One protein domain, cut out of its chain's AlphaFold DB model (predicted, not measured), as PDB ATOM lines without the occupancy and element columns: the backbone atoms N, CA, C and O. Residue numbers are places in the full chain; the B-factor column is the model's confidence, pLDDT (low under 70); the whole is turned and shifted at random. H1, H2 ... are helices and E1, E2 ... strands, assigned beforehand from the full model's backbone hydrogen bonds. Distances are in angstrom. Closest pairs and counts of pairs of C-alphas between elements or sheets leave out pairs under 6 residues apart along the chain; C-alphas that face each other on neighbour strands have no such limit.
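What this domain is: This is residues 38 to 136 of the 236 residues of an uncharacterized protein of Mycobacterium kansasii (UniProt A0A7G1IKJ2). Two pairs of parallel strands, E1 with E2 and E3 with E4, stand side by side as a wall that is split between E1 and E3. H1 and the short H2 cover one side of this wall, H5 and the short H4 the other, and the short H3 follows at the end of E2. The printed part has 99 residues, with five named helices and four named strands in the order H1 E1 H2 E2 H3 H4 E3 H5 E4; the class is mixed, helices and strands. It is compact, with a radius of gyration of the C-alphas of 13.1 A, and spans 37 by 34 by 23 A.

Where its parts are: In the first sheet, E1 is residues 54 to 61, 23.8 A long, and E2 is residues 81 to 85, 12.5 A. C-alpha 54 is at (32.203, 3.065, 52.987). In the second, E3 is residues 107 to 111, 13.5 A, and E4 is residues 132 to 135, 10.4 A, ending with C-alpha 135 at (21.222, 3.552, 34.727). H1, residues 38 to 50, begins with C-alpha 38 at (30.545, -1.918, 35.111) and is 17.9 A long. H5, residues 114 to 124, is 15.2 A long. The short helices are H2, residues 70 to 74, 6.2 A; H3, residues 86 to 89, 5.1 A; and H4, residues 95 to 98, 5.1 A.

How they stand to each other: E1 and E2 are parallel at 11 degrees, with N 82 and O 57 within hydrogen-bond range at 2.8 A. E1, H2 and E2 form a strand-helix-strand unit, two parallel neighbour strands with a helix between them in the chain, and its crossover is right-handed. E1 and E3 are near each other, with 7 pairs of C-alphas within 10 A. E3 and E4 are parallel at 17 degrees, with N 133 and O 108 within range at 2.8 A. E3, H5 and E4 form a second such unit, also right-handed. The closest C-alphas of H1 and E1 are those of Ala 48 and Trp 55, 6.7 A apart. H1, with residues 42 to 45 alone, only just touches H2, with 3 pairs of C-alphas within 8 A, the closest Leu 42 and Val 73 at 6.2 A. H4 and H5 touch, closest at the C-alphas of Ala 95 and Val 120, 5.4 A. H3 touches no helix; its Asp 86 has its C-alpha 6.2 A from that of Gly 61 in E1. H1 and H5 are apart. In H2 and H5 every O i to N i+4 pair is within hydrogen-bond range, in H1 7 of 9; H3 and H4 are too short for such a pair.

The domain as a whole: The C-alphas farthest apart are those of Gly 65 and Ala 128, 36.9 A. The printed part has no cut and no long link. Mean pLDDT of the printed part is 95.6, and no printed residue is under 70.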
ATOM      1  N   VAL A  38      29.314  -2.347  34.436       97.69
ATOM      2  CA  VAL A  38      30.545  -1.918  35.111       97.69
ATOM      3  C   VAL A  38      31.063  -0.569  34.624       97.69
ATOM      4  O   VAL A  38      31.675   0.169  35.386       97.69
ATOM      5  N   THR A  39      30.805  -0.224  33.364       96.50
ATOM      6  CA  THR A  39      31.438   0.922  32.696       96.50
ATOM      7  C   THR A  39      31.180   2.277  33.374       96.50
ATOM      8  O   THR A  39      32.151   3.008  33.568       96.50
ATOM      9  N   PRO A  40      29.954   2.629  33.813       96.25
ATOM     10  CA  PRO A  40      29.739   3.827  34.619       96.25
ATOM     11  C   PRO A  40      30.088   3.636  36.100       96.25
ATOM     12  O   PRO A  40      30.319   4.625  36.788       96.25
ATOM     13  N   ILE A  41      30.126   2.400  36.610       98.06
ATOM     14  CA  ILE A  41      30.296   2.120  38.043       98.06
ATOM     15  C   ILE A  41      31.769   2.076  38.462       98.06
ATOM     16  O   ILE A  41      32.110   2.611  39.511       98.06
ATOM     17  N   LEU A  42      32.668   1.498  37.663       98.31
ATOM     18  CA  LEU A  42      34.100   1.446  37.976       98.31
ATOM     19  C   LEU A  42      34.703   2.823  38.331       98.31
ATOM     20  O   LEU A  42      35.390   2.912  39.353       98.31
ATOM     21  N   PRO A  43      34.456   3.920  37.581       97.69
ATOM     22  CA  PRO A  43      34.936   5.235  38.001       97.69
ATOM     23  C   PRO A  43      34.297   5.717  39.313       97.69
ATOM     24  O   PRO A  43      34.973   6.393  40.085       97.69
ATOM     25  N   MET A  44      33.045   5.345  39.614       98.12
ATOM     26  CA  MET A  44      32.416   5.649  40.908       98.12
ATOM     27  C   MET A  44      33.070   4.884  42.054       98.12
ATOM     28  O   MET A  44      33.309   5.477  43.093       98.12
ATOM     29  N   ILE A  45      33.404   3.604  41.865       98.44
ATOM     30  CA  ILE A  45      34.121   2.797  42.865       98.44
ATOM     31  C   ILE A  45      35.476   3.431  43.181       98.44
ATOM     32  O   ILE A  45      35.813   3.627  44.347       98.44
ATOM     33  N   ARG A  46      36.234   3.816  42.145       98.06
ATOM     34  CA  ARG A  46      37.523   4.505  42.316       98.06
ATOM     35  C   ARG A  46      37.361   5.812  43.093       98.06
ATOM     36  O   ARG A  46      38.133   6.064  44.012       98.06
ATOM     37  N   LEU A  47      36.344   6.608  42.762       97.44
ATOM     38  CA  LEU A  47      36.055   7.864  43.451       97.44
ATOM     39  C   LEU A  47      35.628   7.626  44.909       97.44
ATOM     40  O   LEU A  47      36.175   8.244  45.814       97.44
ATOM     41  N   ALA A  48      34.712   6.690  45.158       97.81
ATOM     42  CA  ALA A  48      34.254   6.330  46.497       97.81
ATOM     43  C   ALA A  48      35.416   5.875  47.388       97.81
ATOM     44  O   ALA A  48      35.545   6.338  48.519       97.81
ATOM     45  N   HIS A  49      36.305   5.038  46.844       97.38
ATOM     46  CA  HIS A  49      37.515   4.597  47.528       97.38
ATOM     47  C   HIS A  49      38.445   5.773  47.869       97.38
ATOM     48  O   HIS A  49      38.872   5.902  49.013       97.38
ATOM     49  N   GLN A  50      38.707   6.673  46.914       96.38
ATOM     50  CA  GLN A  50      39.546   7.861  47.131       96.38
ATOM     51  C   GLN A  50      38.968   8.828  48.174       96.38
ATOM     52  O   GLN A  50      39.721   9.457  48.912       96.38
ATOM     53  N   HIS A  51      37.642   8.943  48.245       95.81
ATOM     54  CA  HIS A  51      36.948   9.803  49.204       95.81
ATOM     55  C   HIS A  51      36.707   9.144  50.571       95.81
ATOM     56  O   HIS A  51      36.132   9.784  51.451       95.81
ATOM     57  N   GLY A  52      37.133   7.891  50.771       96.00
ATOM     58  CA  GLY A  52      36.919   7.168  52.026       96.00
ATOM     59  C   GLY A  52      35.444   6.887  52.331       96.00
ATOM     60  O   GLY A  52      35.079   6.745  53.496       96.00
ATOM     61  N   ILE A  53      34.594   6.835  51.301       97.25
ATOM     62  CA  ILE A  53      33.200   6.398  51.431       97.25
ATOM     63  C   ILE A  53      33.206   4.912  51.785       97.25
ATOM     64  O   ILE A  53      33.970   4.143  51.194       97.25
ATOM     65  N   ASP A  54      32.353   4.488  52.717       97.19
ATOM     66  CA  ASP A  54      32.203   3.065  52.987       97.19
ATOM     67  C   ASP A  54      31.393   2.427  51.859       97.19
ATOM     68  O   ASP A  54      30.177   2.588  51.765       97.19
ATOM     69  N   TRP A  55      32.090   1.761  50.942       98.25
ATOM     70  CA  TRP A  55      31.473   1.148  49.776       98.25
ATOM     71  C   TRP A  55      31.728  -0.349  49.702       98.25
ATOM     72  O   TRP A  55      32.768  -0.853  50.142       98.25
ATOM     73  N   ARG A  56      30.773  -1.039  49.084       98.56
ATOM     74  CA  ARG A  56      30.809  -2.465  48.755       98.56
ATOM     75  C   ARG A  56      30.284  -2.674  47.341       98.56
ATOM     76  O   ARG A  56      29.541  -1.833  46.828       98.56
ATOM     77  N   ALA A  57      30.663  -3.769  46.693       98.56
ATOM     78  CA  ALA A  57      30.208  -4.076  45.344       98.56
ATOM     79  C   ALA A  57      29.812  -5.544  45.180       98.56
ATOM     80  O   ALA A  57      30.513  -6.442  45.635       98.56
ATOM     81  N   VAL A  58      28.726  -5.784  44.445       98.50
ATOM     82  CA  VAL A  58      28.359  -7.101  43.921       98.50
ATOM     83  C   VAL A  58      28.458  -7.046  42.401       98.50
ATOM     84  O   VAL A  58      27.704  -6.313  41.756       98.50
ATOM     85  N   TYR A  59      29.383  -7.814  41.824       98.44
ATOM     86  CA  TYR A  59      29.548  -7.929  40.378       98.44
ATOM     87  C   TYR A  59      29.022  -9.278  39.886       98.44
ATOM     88  O   TYR A  59      29.661 -10.313  40.057       98.44
ATOM     89  N   ALA A  60      27.848  -9.244  39.257       97.81
ATOM     90  CA  ALA A  60      27.175 -10.395  38.682       97.81
ATOM     91  C   ALA A  60      27.333 -10.512  37.153       97.81
ATOM     92  O   ALA A  60      27.339  -9.525  36.404       97.81
ATOM     93  N   GLY A  61      27.395 -11.753  36.672       96.38
ATOM     94  CA  GLY A  61      27.579 -12.079  35.261       96.38
ATOM     95  C   GLY A  61      27.610 -13.585  35.001       96.38
ATOM     96  O   GLY A  61      27.783 -14.381  35.914       96.38
ATOM     97  N   ARG A  62      27.486 -13.971  33.724       95.00
ATOM     98  CA  ARG A  62      27.360 -15.385  33.312       95.00
ATOM     99  C   ARG A  62      28.550 -16.258  33.706       95.00
ATOM    100  O   ARG A  62      28.369 -17.407  34.067       95.00
ATOM    101  N   SER A  63      29.745 -15.699  33.558       96.38
ATOM    102  CA  SER A  63      31.025 -16.280  33.961       96.38
ATOM    103  C   SER A  63      32.020 -15.144  34.126       96.38
ATOM    104  O   SER A  63      31.830 -14.096  33.491       96.38
ATOM    105  N   ARG A  64      33.116 -15.357  34.856       96.19
ATOM    106  CA  ARG A  64      34.194 -14.358  34.973       96.19
ATOM    107  C   ARG A  64      34.715 -13.873  33.617       96.19
ATOM    108  O   ARG A  64      34.906 -12.679  33.435       96.19
ATOM    109  N   GLY A  65      34.837 -14.767  32.630       95.19
ATOM    110  CA  GLY A  65      35.293 -14.420  31.274       95.19
ATOM    111  C   GLY A  65      34.355 -13.485  30.494       95.19
ATOM    112  O   GLY A  65      34.762 -12.892  29.500       95.19
ATOM    113  N   TYR A  66      33.110 -13.313  30.951       93.38
ATOM    114  CA  TYR A  66      32.127 -12.383  30.382       93.38
ATOM    115  C   TYR A  66      31.886 -11.146  31.268       93.38
ATOM    116  O   TYR A  66      30.950 -10.383  31.011       93.38
ATOM    117  N   MET A  67      32.699 -10.935  32.307       96.81
ATOM    118  CA  MET A  67      32.651  -9.760  33.182       96.81
ATOM    119  C   MET A  67      33.754  -8.770  32.776       96.81
ATOM    120  O   MET A  67      34.901  -8.922  33.197       96.81
ATOM    121  N   PRO A  68      33.456  -7.773  31.922       96.81
ATOM    122  CA  PRO A  68      34.460  -6.799  31.507       96.81
ATOM    123  C   PRO A  68      35.033  -6.040  32.710       96.81
ATOM    124  O   PRO A  68      34.306  -5.701  33.633       96.81
ATOM    125  N   LEU A  69      36.328  -5.723  32.689       97.94
ATOM    126  CA  LEU A  69      36.983  -4.929  33.741       97.94
ATOM    127  C   LEU A  69      36.870  -5.544  35.158       97.94
ATOM    128  O   LEU A  69      37.035  -4.831  36.147       97.94
ATOM    129  N   LEU A  70      36.583  -6.847  35.282       98.12
ATOM    130  CA  LEU A  70      36.469  -7.524  36.579       98.12
ATOM    131  C   LEU A  70      37.743  -7.357  37.410       98.12
ATOM    132  O   LEU A  70      37.670  -6.939  38.564       98.12
ATOM    133  N   ASP A  71      38.898  -7.627  36.803       98.12
ATOM    134  CA  ASP A  71      40.196  -7.525  37.473       98.12
ATOM    135  C   ASP A  71      40.460  -6.097  37.963       98.12
ATOM    136  O   ASP A  71      40.984  -5.894  39.052       98.12
ATOM    137  N   GLU A  72      40.022  -5.093  37.204       98.38
ATOM    138  CA  GLU A  72      40.187  -3.681  37.551       98.38
ATOM    139  C   GLU A  72      39.273  -3.243  38.696       98.38
ATOM    140  O   GLU A  72      39.664  -2.377  39.476       98.38
ATOM    141  N   VAL A  73      38.066  -3.811  38.795       98.25
ATOM    142  CA  VAL A  73      37.155  -3.595  39.929       98.25
ATOM    143  C   VAL A  73      37.739  -4.236  41.186       98.25
ATOM    144  O   VAL A  73      37.852  -3.575  42.216       98.25
ATOM    145  N   VAL A  74      38.141  -5.507  41.092       98.12
ATOM    146  CA  VAL A  74      38.709  -6.266  42.215       98.12
ATOM    147  C   VAL A  74      40.010  -5.628  42.702       98.12
ATOM    148  O   VAL A  74      40.212  -5.521  43.906       98.12
ATOM    149  N   ALA A  75      40.854  -5.123  41.799       98.12
ATOM    150  CA  ALA A  75      42.114  -4.472  42.151       98.12
ATOM    151  C   ALA A  75      41.959  -3.201  43.006       98.12
ATOM    152  O   ALA A  75      42.933  -2.795  43.637       98.12
ATOM    153  N   VAL A  76      40.777  -2.564  43.050       98.06
ATOM    154  CA  VAL A  76      40.558  -1.393  43.924       98.06
ATOM    155  C   VAL A  76      40.533  -1.803  45.398       98.06
ATOM    156  O   VAL A  76      41.181  -1.160  46.219       98.06
ATOM    157  N   ALA A  77      39.770  -2.844  45.737       97.44
ATOM    158  CA  ALA A  77      39.677  -3.405  47.086       97.44
ATOM    159  C   ALA A  77      39.047  -4.812  47.010       97.44
ATOM    160  O   ALA A  77      37.817  -4.923  46.984       97.44
ATOM    161  N   PRO A  78      39.852  -5.888  46.933       97.12
ATOM    162  CA  PRO A  78      39.349  -7.246  46.702       97.12
ATOM    163  C   PRO A  78      38.374  -7.733  47.779       97.12
ATOM    164  O   PRO A  78      37.428  -8.457  47.490       97.12
ATOM    165  N   ASP A  79      38.593  -7.300  49.016       97.38
ATOM    166  CA  ASP A  79      37.799  -7.591  50.207       97.38
ATOM    167  C   ASP A  79      36.414  -6.923  50.205       97.38
ATOM    168  O   ASP A  79      35.539  -7.324  50.968       97.38
ATOM    169  N   ARG A  80      36.190  -5.936  49.329       98.00
ATOM    170  CA  ARG A  80      34.922  -5.194  49.203       98.00
ATOM    171  C   ARG A  80      34.090  -5.610  47.989       98.00
ATOM    172  O   ARG A  80      33.029  -5.027  47.752       98.00
ATOM    173  N   VAL A  81      34.571  -6.570  47.197       98.31
ATOM    174  CA  VAL A  81      33.949  -6.981  45.932       98.31
ATOM    175  C   VAL A  81      33.507  -8.438  46.003       98.31
ATOM    176  O   VAL A  81      34.311  -9.364  45.933       98.31
ATOM    177  N   THR A  82      32.196  -8.646  46.034       98.06
ATOM    178  CA  THR A  82      31.586  -9.962  45.865       98.06
ATOM    179  C   THR A  82      31.388 -10.246  44.379       98.06
ATOM    180  O   THR A  82      30.602  -9.586  43.699       98.06
ATOM    181  N   VAL A  83      32.077 -11.265  43.864       98.00
ATOM    182  CA  VAL A  83      31.900 -11.739  42.484       98.00
ATOM    183  C   VAL A  83      30.842 -12.845  42.450       98.00
ATOM    184  O   VAL A  83      30.935 -13.843  43.171       98.00
ATOM    185  N   TRP A  84      29.835 -12.668  41.597       97.94
ATOM    186  CA  TRP A  84      28.777 -13.640  41.344       97.94
ATOM    187  C   TRP A  84      28.833 -14.109  39.892       97.94
ATOM    188  O   TRP A  84      28.253 -13.494  38.997       97.94
ATOM    189  N   ALA A  85      29.549 -15.204  39.660       97.44
ATOM    190  CA  ALA A  85      29.562 -15.880  38.374       97.44
ATOM    191  C   ALA A  85      28.483 -16.974  38.357       97.44
ATOM    192  O   ALA A  85      28.481 -17.860  39.213       97.44
ATOM    193  N   ASP A  86      27.537 -16.876  37.417       96.19
ATOM    194  CA  ASP A  86      26.389 -17.788  37.342       96.19
ATOM    195  C   ASP A  86      26.830 -19.245  37.105       96.19
ATOM    196  O   ASP A  86      26.204 -20.165  37.622       96.19
ATOM    197  N   ASP A  87      27.908 -19.467  36.350       96.31
ATOM    198  CA  ASP A  87      28.485 -20.788  36.076       96.31
ATOM    199  C   ASP A  87      29.213 -21.403  37.281       96.31
ATOM    200  O   ASP A  87      29.141 -22.614  37.479       96.31
ATOM    201  N   GLU A  88      29.851 -20.587  38.121       97.06
ATOM    202  CA  GLU A  88      30.454 -21.029  39.386       97.06
ATOM    203  C   GLU A  88      29.390 -21.365  40.441       97.06
ATOM    204  O   GLU A  88      29.585 -22.255  41.268       97.06
ATOM    205  N   ARG A  89      28.259 -20.647  40.429       95.12
ATOM    206  CA  ARG A  89      27.189 -20.779  41.435       95.12
ATOM    207  C   ARG A  89      26.016 -21.650  40.991       95.12
ATOM    208  O   ARG A  89      25.201 -22.042  41.819       95.12
ATOM    209  N   GLY A  90      25.908 -21.944  39.699       94.75
ATOM    210  CA  GLY A  90      24.804 -22.697  39.104       94.75
ATOM    211  C   GLY A  90      23.468 -21.946  39.056       94.75
ATOM    212  O   GLY A  90      22.447 -22.546  38.718       94.75
ATOM    213  N   CYS A  91      23.434 -20.655  39.401       94.12
ATOM    214  CA  CYS A  91      22.208 -19.863  39.429       94.12
ATOM    215  C   CYS A  91      22.456 -18.360  39.232       94.12
ATOM    216  O   CYS A  91      23.519 -17.824  39.555       94.12
ATOM    217  N   PHE A  92      21.421 -17.675  38.740       94.75
ATOM    218  CA  PHE A  92      21.377 -16.216  38.720       94.75
ATOM    219  C   PHE A  92      21.141 -15.672  40.133       94.75
ATOM    220  O   PHE A  92      20.349 -16.260  40.875       94.75
ATOM    221  N   PRO A  93      21.740 -14.524  40.490       96.25
ATOM    222  CA  PRO A  93      21.520 -13.925  41.795       96.25
ATOM    223  C   PRO A  93      20.084 -13.414  41.921       96.25
ATOM    224  O   PRO A  93      19.540 -12.763  41.018       96.25
ATOM    225  N   THR A  94      19.468 -13.675  43.069       96.81
ATOM    226  CA  THR A  94      18.188 -13.076  43.444       96.81
ATOM    227  C   THR A  94      18.379 -11.617  43.870       96.81
ATOM    228  O   THR A  94      19.493 -11.136  44.069       96.81
ATOM    229  N   ALA A  95      17.282 -10.874  44.040       96.31
ATOM    230  CA  ALA A  95      17.376  -9.520  44.590       96.31
ATOM    231  C   ALA A  95      17.917  -9.507  46.030       96.31
ATOM    232  O   ALA A  95      18.511  -8.512  46.432       96.31
ATOM    233  N   GLU A  96      17.703 -10.583  46.789       96.06
ATOM    234  CA  GLU A  96      18.238 -10.735  48.141       96.06
ATOM    235  C   GLU A  96      19.754 -10.919  48.104       96.06
ATOM    236  O   GLU A  96      20.456 -10.190  48.794       96.06
ATOM    237  N   ASP A  97      20.258 -11.772  47.211       96.88
ATOM    238  CA  ASP A  97      21.698 -11.965  47.012       96.88
ATOM    239  C   ASP A  97      22.407 -10.658  46.625       96.88
ATOM    240  O   ASP A  97      23.447 -10.307  47.178       96.88
ATOM    241  N   LEU A  98      21.817  -9.897  45.696       97.56
ATOM    242  CA  LEU A  98      22.375  -8.623  45.222       97.56
ATOM    243  C   LEU A  98      22.344  -7.516  46.281       97.56
ATOM    244  O   LEU A  98      23.082  -6.542  46.160       97.56
ATOM    245  N   LEU A  99      21.456  -7.623  47.270       96.94
ATOM    246  CA  LEU A  99      21.220  -6.610  48.300       96.94
ATOM    247  C   LEU A  99      21.580  -7.105  49.703       96.94
ATOM    248  O   LEU A  99      21.228  -6.433  50.671       96.94
ATOM    249  N   ALA A 100      22.278  -8.239  49.821       95.38
ATOM    250  CA  ALA A 100      22.601  -8.873  51.100       95.38
ATOM    251  C   ALA A 100      23.315  -7.909  52.059       95.38
ATOM    252  O   ALA A 100      23.086  -7.915  53.266       95.38
ATOM    253  N   GLU A 101      24.130  -7.021  51.495       93.25
ATOM    254  CA  GLU A 101      24.920  -6.039  52.228       93.25
ATOM    255  C   GLU A 101      24.254  -4.653  52.330       93.25
ATOM    256  O   GLU A 101      24.791  -3.753  52.979       93.25
ATOM    257  N   ALA A 102      23.071  -4.459  51.736       95.44
ATOM    258  CA  ALA A 102      22.347  -3.193  51.792       95.44
ATOM    259  C   ALA A 102      21.444  -3.106  53.031       95.44
ATOM    260  O   ALA A 102      20.346  -3.669  53.073       95.44
ATOM    261  N   GLY A 103      21.845  -2.282  53.998       92.69
ATOM    262  CA  GLY A 103      20.996  -1.876  55.114       92.69
ATOM    263  C   GLY A 103      19.836  -0.963  54.680       92.69
ATOM    264  O   GLY A 103      19.719  -0.603  53.507       92.69
ATOM    265  N   PRO A 104      18.952  -0.536  55.598       91.25
ATOM    266  CA  PRO A 104      17.792   0.308  55.281       91.25
ATOM    267  C   PRO A 104      18.121   1.716  54.760       91.25
ATOM    268  O   PRO A 104      17.257   2.356  54.168       91.25
ATOM    269  N   THR A 105      19.343   2.202  54.986       93.06
ATOM    270  CA  THR A 105      19.801   3.555  54.622       93.06
ATOM    271  C   THR A 105      20.891   3.568  53.552       93.06
ATOM    272  O   THR A 105      21.203   4.635  53.036       93.06
ATOM    273  N   THR A 106      21.450   2.406  53.199       96.00
ATOM    274  CA  THR A 106      22.512   2.263  52.191       96.00
ATOM    275  C   THR A 106      22.074   2.836  50.844       96.00
ATOM    276  O   THR A 106      20.987   2.511  50.349       96.00
ATOM    277  N   ALA A 107      22.912   3.662  50.229       97.00
ATOM    278  CA  ALA A 107      22.676   4.133  48.874       97.00
ATOM    279  C   ALA A 107      23.033   3.032  47.874       97.00
ATOM    280  O   ALA A 107      24.139   2.501  47.893       97.00
ATOM    281  N   VAL A 108      22.095   2.662  47.003       98.12
ATOM    282  CA  VAL A 108      22.307   1.585  46.028       98.12
ATOM    283  C   VAL A 108      22.467   2.172  44.635       98.12
ATOM    284  O   VAL A 108      21.567   2.853  44.146       98.12
ATOM    285  N   TYR A 109      23.578   1.854  43.976       98.31
ATOM    286  CA  TYR A 109      23.844   2.183  42.578       98.31
ATOM    287  C   TYR A 109      23.770   0.909  41.757       98.31
ATOM    288  O   TYR A 109      24.581   0.010  41.948       98.31
ATOM    289  N   VAL A 110      22.817   0.821  40.832       98.06
ATOM    290  CA  VAL A 110      22.636  -0.379  40.008       98.06
ATOM    291  C   VAL A 110      22.714  -0.072  38.519       98.06
ATOM    292  O   VAL A 110      21.996   0.781  37.993       98.06
ATOM    293  N   CYS A 111      23.558  -0.816  37.810       97.44
ATOM    294  CA  CYS A 111      23.605  -0.797  36.353       97.44
ATOM    295  C   CYS A 111      23.828  -2.216  35.826       97.44
ATOM    296  O   CYS A 111      24.788  -2.891  36.188       97.44
ATOM    297  N   GLY A 112      22.924  -2.684  34.965       95.06
ATOM    298  CA  GLY A 112      22.966  -4.050  34.457       95.06
ATOM    299  C   GLY A 112      21.753  -4.420  33.602       95.06
ATOM    300  O   GLY A 112      20.998  -3.543  33.162       95.06
ATOM    301  N   PRO A 113      21.549  -5.724  33.337       93.62
ATOM    302  CA  PRO A 113      20.400  -6.220  32.591       93.62
ATOM    303  C   PRO A 113      19.072  -5.742  33.184       93.62
ATOM    304  O   PRO A 113      18.916  -5.620  34.396       93.62
ATOM    305  N   SER A 114      18.073  -5.525  32.323       92.31
ATOM    306  CA  SER A 114      16.787  -4.955  32.753       92.31
ATOM    307  C   SER A 114      16.099  -5.767  33.858       92.31
ATOM    308  O   SER A 114      15.495  -5.161  34.733       92.31
ATOM    309  N   GLY A 115      16.205  -7.101  33.840       92.81
ATOM    310  CA  GLY A 115      15.632  -7.962  34.883       92.81
ATOM    311  C   GLY A 115      16.280  -7.751  36.255       92.81
ATOM    312  O   GLY A 115      15.568  -7.575  37.236       92.81
ATOM    313  N   MET A 116      17.612  -7.677  36.297       95.00
ATOM    314  CA  MET A 116      18.387  -7.395  37.511       95.00
ATOM    315  C   MET A 116      18.075  -6.003  38.075       95.00
ATOM    316  O   MET A 116      17.833  -5.843  39.265       95.00
ATOM    317  N   LEU A 117      18.029  -4.982  37.216       95.25
ATOM    318  CA  LEU A 117      17.699  -3.623  37.647       95.25
ATOM    319  C   LEU A 117      16.284  -3.557  38.242       95.25
ATOM    320  O   LEU A 117      16.085  -2.964  39.302       95.25
ATOM    321  N   GLU A 118      15.293  -4.160  37.579       94.88
ATOM    322  CA  GLU A 118      13.920  -4.163  38.093       94.88
ATOM    323  C   GLU A 118      13.779  -4.972  39.387       94.88
ATOM    324  O   GLU A 118      13.046  -4.529  40.271       94.88
ATOM    325  N   SER A 119      14.488  -6.096  39.540       95.81
ATOM    326  CA  SER A 119      14.448  -6.887  40.776       95.81
ATOM    327  C   SER A 119      15.000  -6.094  41.965       95.81
ATOM    328  O   SER A 119      14.336  -6.007  43.000       95.81
ATOM    329  N   VAL A 120      16.132  -5.404  41.781       96.62
ATOM    330  CA  VAL A 120      16.701  -4.479  42.774       96.62
ATOM    331  C   VAL A 120      15.730  -3.339  43.080       96.62
ATOM    332  O   VAL A 120      15.484  -3.035  44.245       96.62
ATOM    333  N   ARG A 121      15.117  -2.726  42.057       95.00
ATOM    334  CA  ARG A 121      14.175  -1.609  42.241       95.00
ATOM    335  C   ARG A 121      12.943  -2.008  43.051       95.00
ATOM    336  O   ARG A 121      12.501  -1.238  43.902       95.00
ATOM    337  N   VAL A 122      12.374  -3.182  42.781       94.81
ATOM    338  CA  VAL A 122      11.222  -3.707  43.527       94.81
ATOM    339  C   VAL A 122      11.619  -4.010  44.968       94.81
ATOM    340  O   VAL A 122      10.956  -3.533  45.886       94.81
ATOM    341  N   ALA A 123      12.727  -4.728  45.174       94.69
ATOM    342  CA  ALA A 123      13.202  -5.081  46.508       94.69
ATOM    343  C   ALA A 123      13.550  -3.845  47.350       94.69
ATOM    344  O   ALA A 123      13.223  -3.793  48.535       94.69
ATOM    345  N   ARG A 124      14.146  -2.810  46.742       93.38
ATOM    346  CA  ARG A 124      14.501  -1.567  47.439       93.38
ATOM    347  C   ARG A 124      13.295  -0.693  47.771       93.38
ATOM    348  O   ARG A 124      13.355   0.059  48.737       93.38
ATOM    349  N   GLY A 125      12.182  -0.846  47.050       89.50
ATOM    350  CA  GLY A 125      10.939  -0.111  47.301       89.50
ATOM    351  C   GLY A 125      10.367  -0.279  48.715       89.50
ATOM    352  O   GLY A 125       9.573   0.557  49.140       89.50
ATOM    353  N   ARG A 126      10.795  -1.304  49.471       86.88
ATOM    354  CA  ARG A 126      10.434  -1.488  50.889       86.88
ATOM    355  C   ARG A 126      11.075  -0.463  51.836       86.88
ATOM    356  O   ARG A 126      10.612  -0.316  52.961       86.88
ATOM    357  N   TYR A 127      12.110   0.256  51.394       87.31
ATOM    358  CA  TYR A 127      12.819   1.264  52.183       87.31
ATOM    359  C   TYR A 127      12.561   2.663  51.617       87.31
ATOM    360  O   TYR A 127      13.253   3.117  50.709       87.31
ATOM    361  N   ALA A 128      11.569   3.366  52.168       78.56
ATOM    362  CA  ALA A 128      11.118   4.663  51.647       78.56
ATOM    363  C   ALA A 128      12.213   5.749  51.602       78.56
ATOM    364  O   ALA A 128      12.148   6.645  50.766       78.56
ATOM    365  N   ASN A 129      13.215   5.648  52.482       80.62
ATOM    366  CA  ASN A 129      14.277   6.644  52.638       80.62
ATOM    367  C   ASN A 129      15.634   6.182  52.083       80.62
ATOM    368  O   ASN A 129      16.623   6.888  52.255       80.62
ATOM    369  N   ALA A 130      15.705   5.010  51.450       84.06
ATOM    370  CA  ALA A 130      16.948   4.517  50.876       84.06
ATOM    371  C   ALA A 130      17.195   5.119  49.486       84.06
ATOM    372  O   ALA A 130      16.363   4.916  48.593       84.06
ATOM    373  N   PRO A 131      18.341   5.780  49.245       93.56
ATOM    374  CA  PRO A 131      18.695   6.224  47.905       93.56
ATOM    375  C   PRO A 131      18.849   5.025  46.961       93.56
ATOM    376  O   PRO A 131      19.516   4.036  47.275       93.56
ATOM    377  N   LEU A 132      18.214   5.116  45.794       95.88
ATOM    378  CA  LEU A 132      18.384   4.169  44.700       95.88
ATOM    379  C   LEU A 132      18.687   4.948  43.425       95.88
ATOM    380  O   LEU A 132      17.820   5.638  42.884       95.88
ATOM    381  N   HIS A 133      19.897   4.765  42.921       96.62
ATOM    382  CA  HIS A 133      20.389   5.350  41.686       96.62
ATOM    383  C   HIS A 133      20.549   4.237  40.657       96.62
ATOM    384  O   HIS A 133      21.078   3.167  40.958       96.62
ATOM    385  N   TYR A 134      20.085   4.455  39.429       95.38
ATOM    386  CA  TYR A 134      20.214   3.438  38.392       95.38
ATOM    387  C   TYR A 134      20.385   4.022  36.998       95.38
ATOM    388  O   TYR A 134      19.795   5.048  36.653       95.38
ATOM    389  N   GLU A 135      21.104   3.285  36.157       94.44
ATOM    390  CA  GLU A 135      21.222   3.552  34.727       94.44
ATOM    391  C   GLU A 135      20.818   2.321  33.908       94.44
ATOM    392  O   GLU A 135      21.044   1.175  34.303       94.44
ATOM    393  N   ARG A 136      20.202   2.553  32.741       89.25
ATOM    394  CA  ARG A 136      19.797   1.497  31.805       89.25
ATOM    395  C   ARG A 136      20.480   1.680  30.455       89.25
ATOM    396  O   ARG A 136      20.262   2.688  29.791       89.25
TER     397      ARG A 136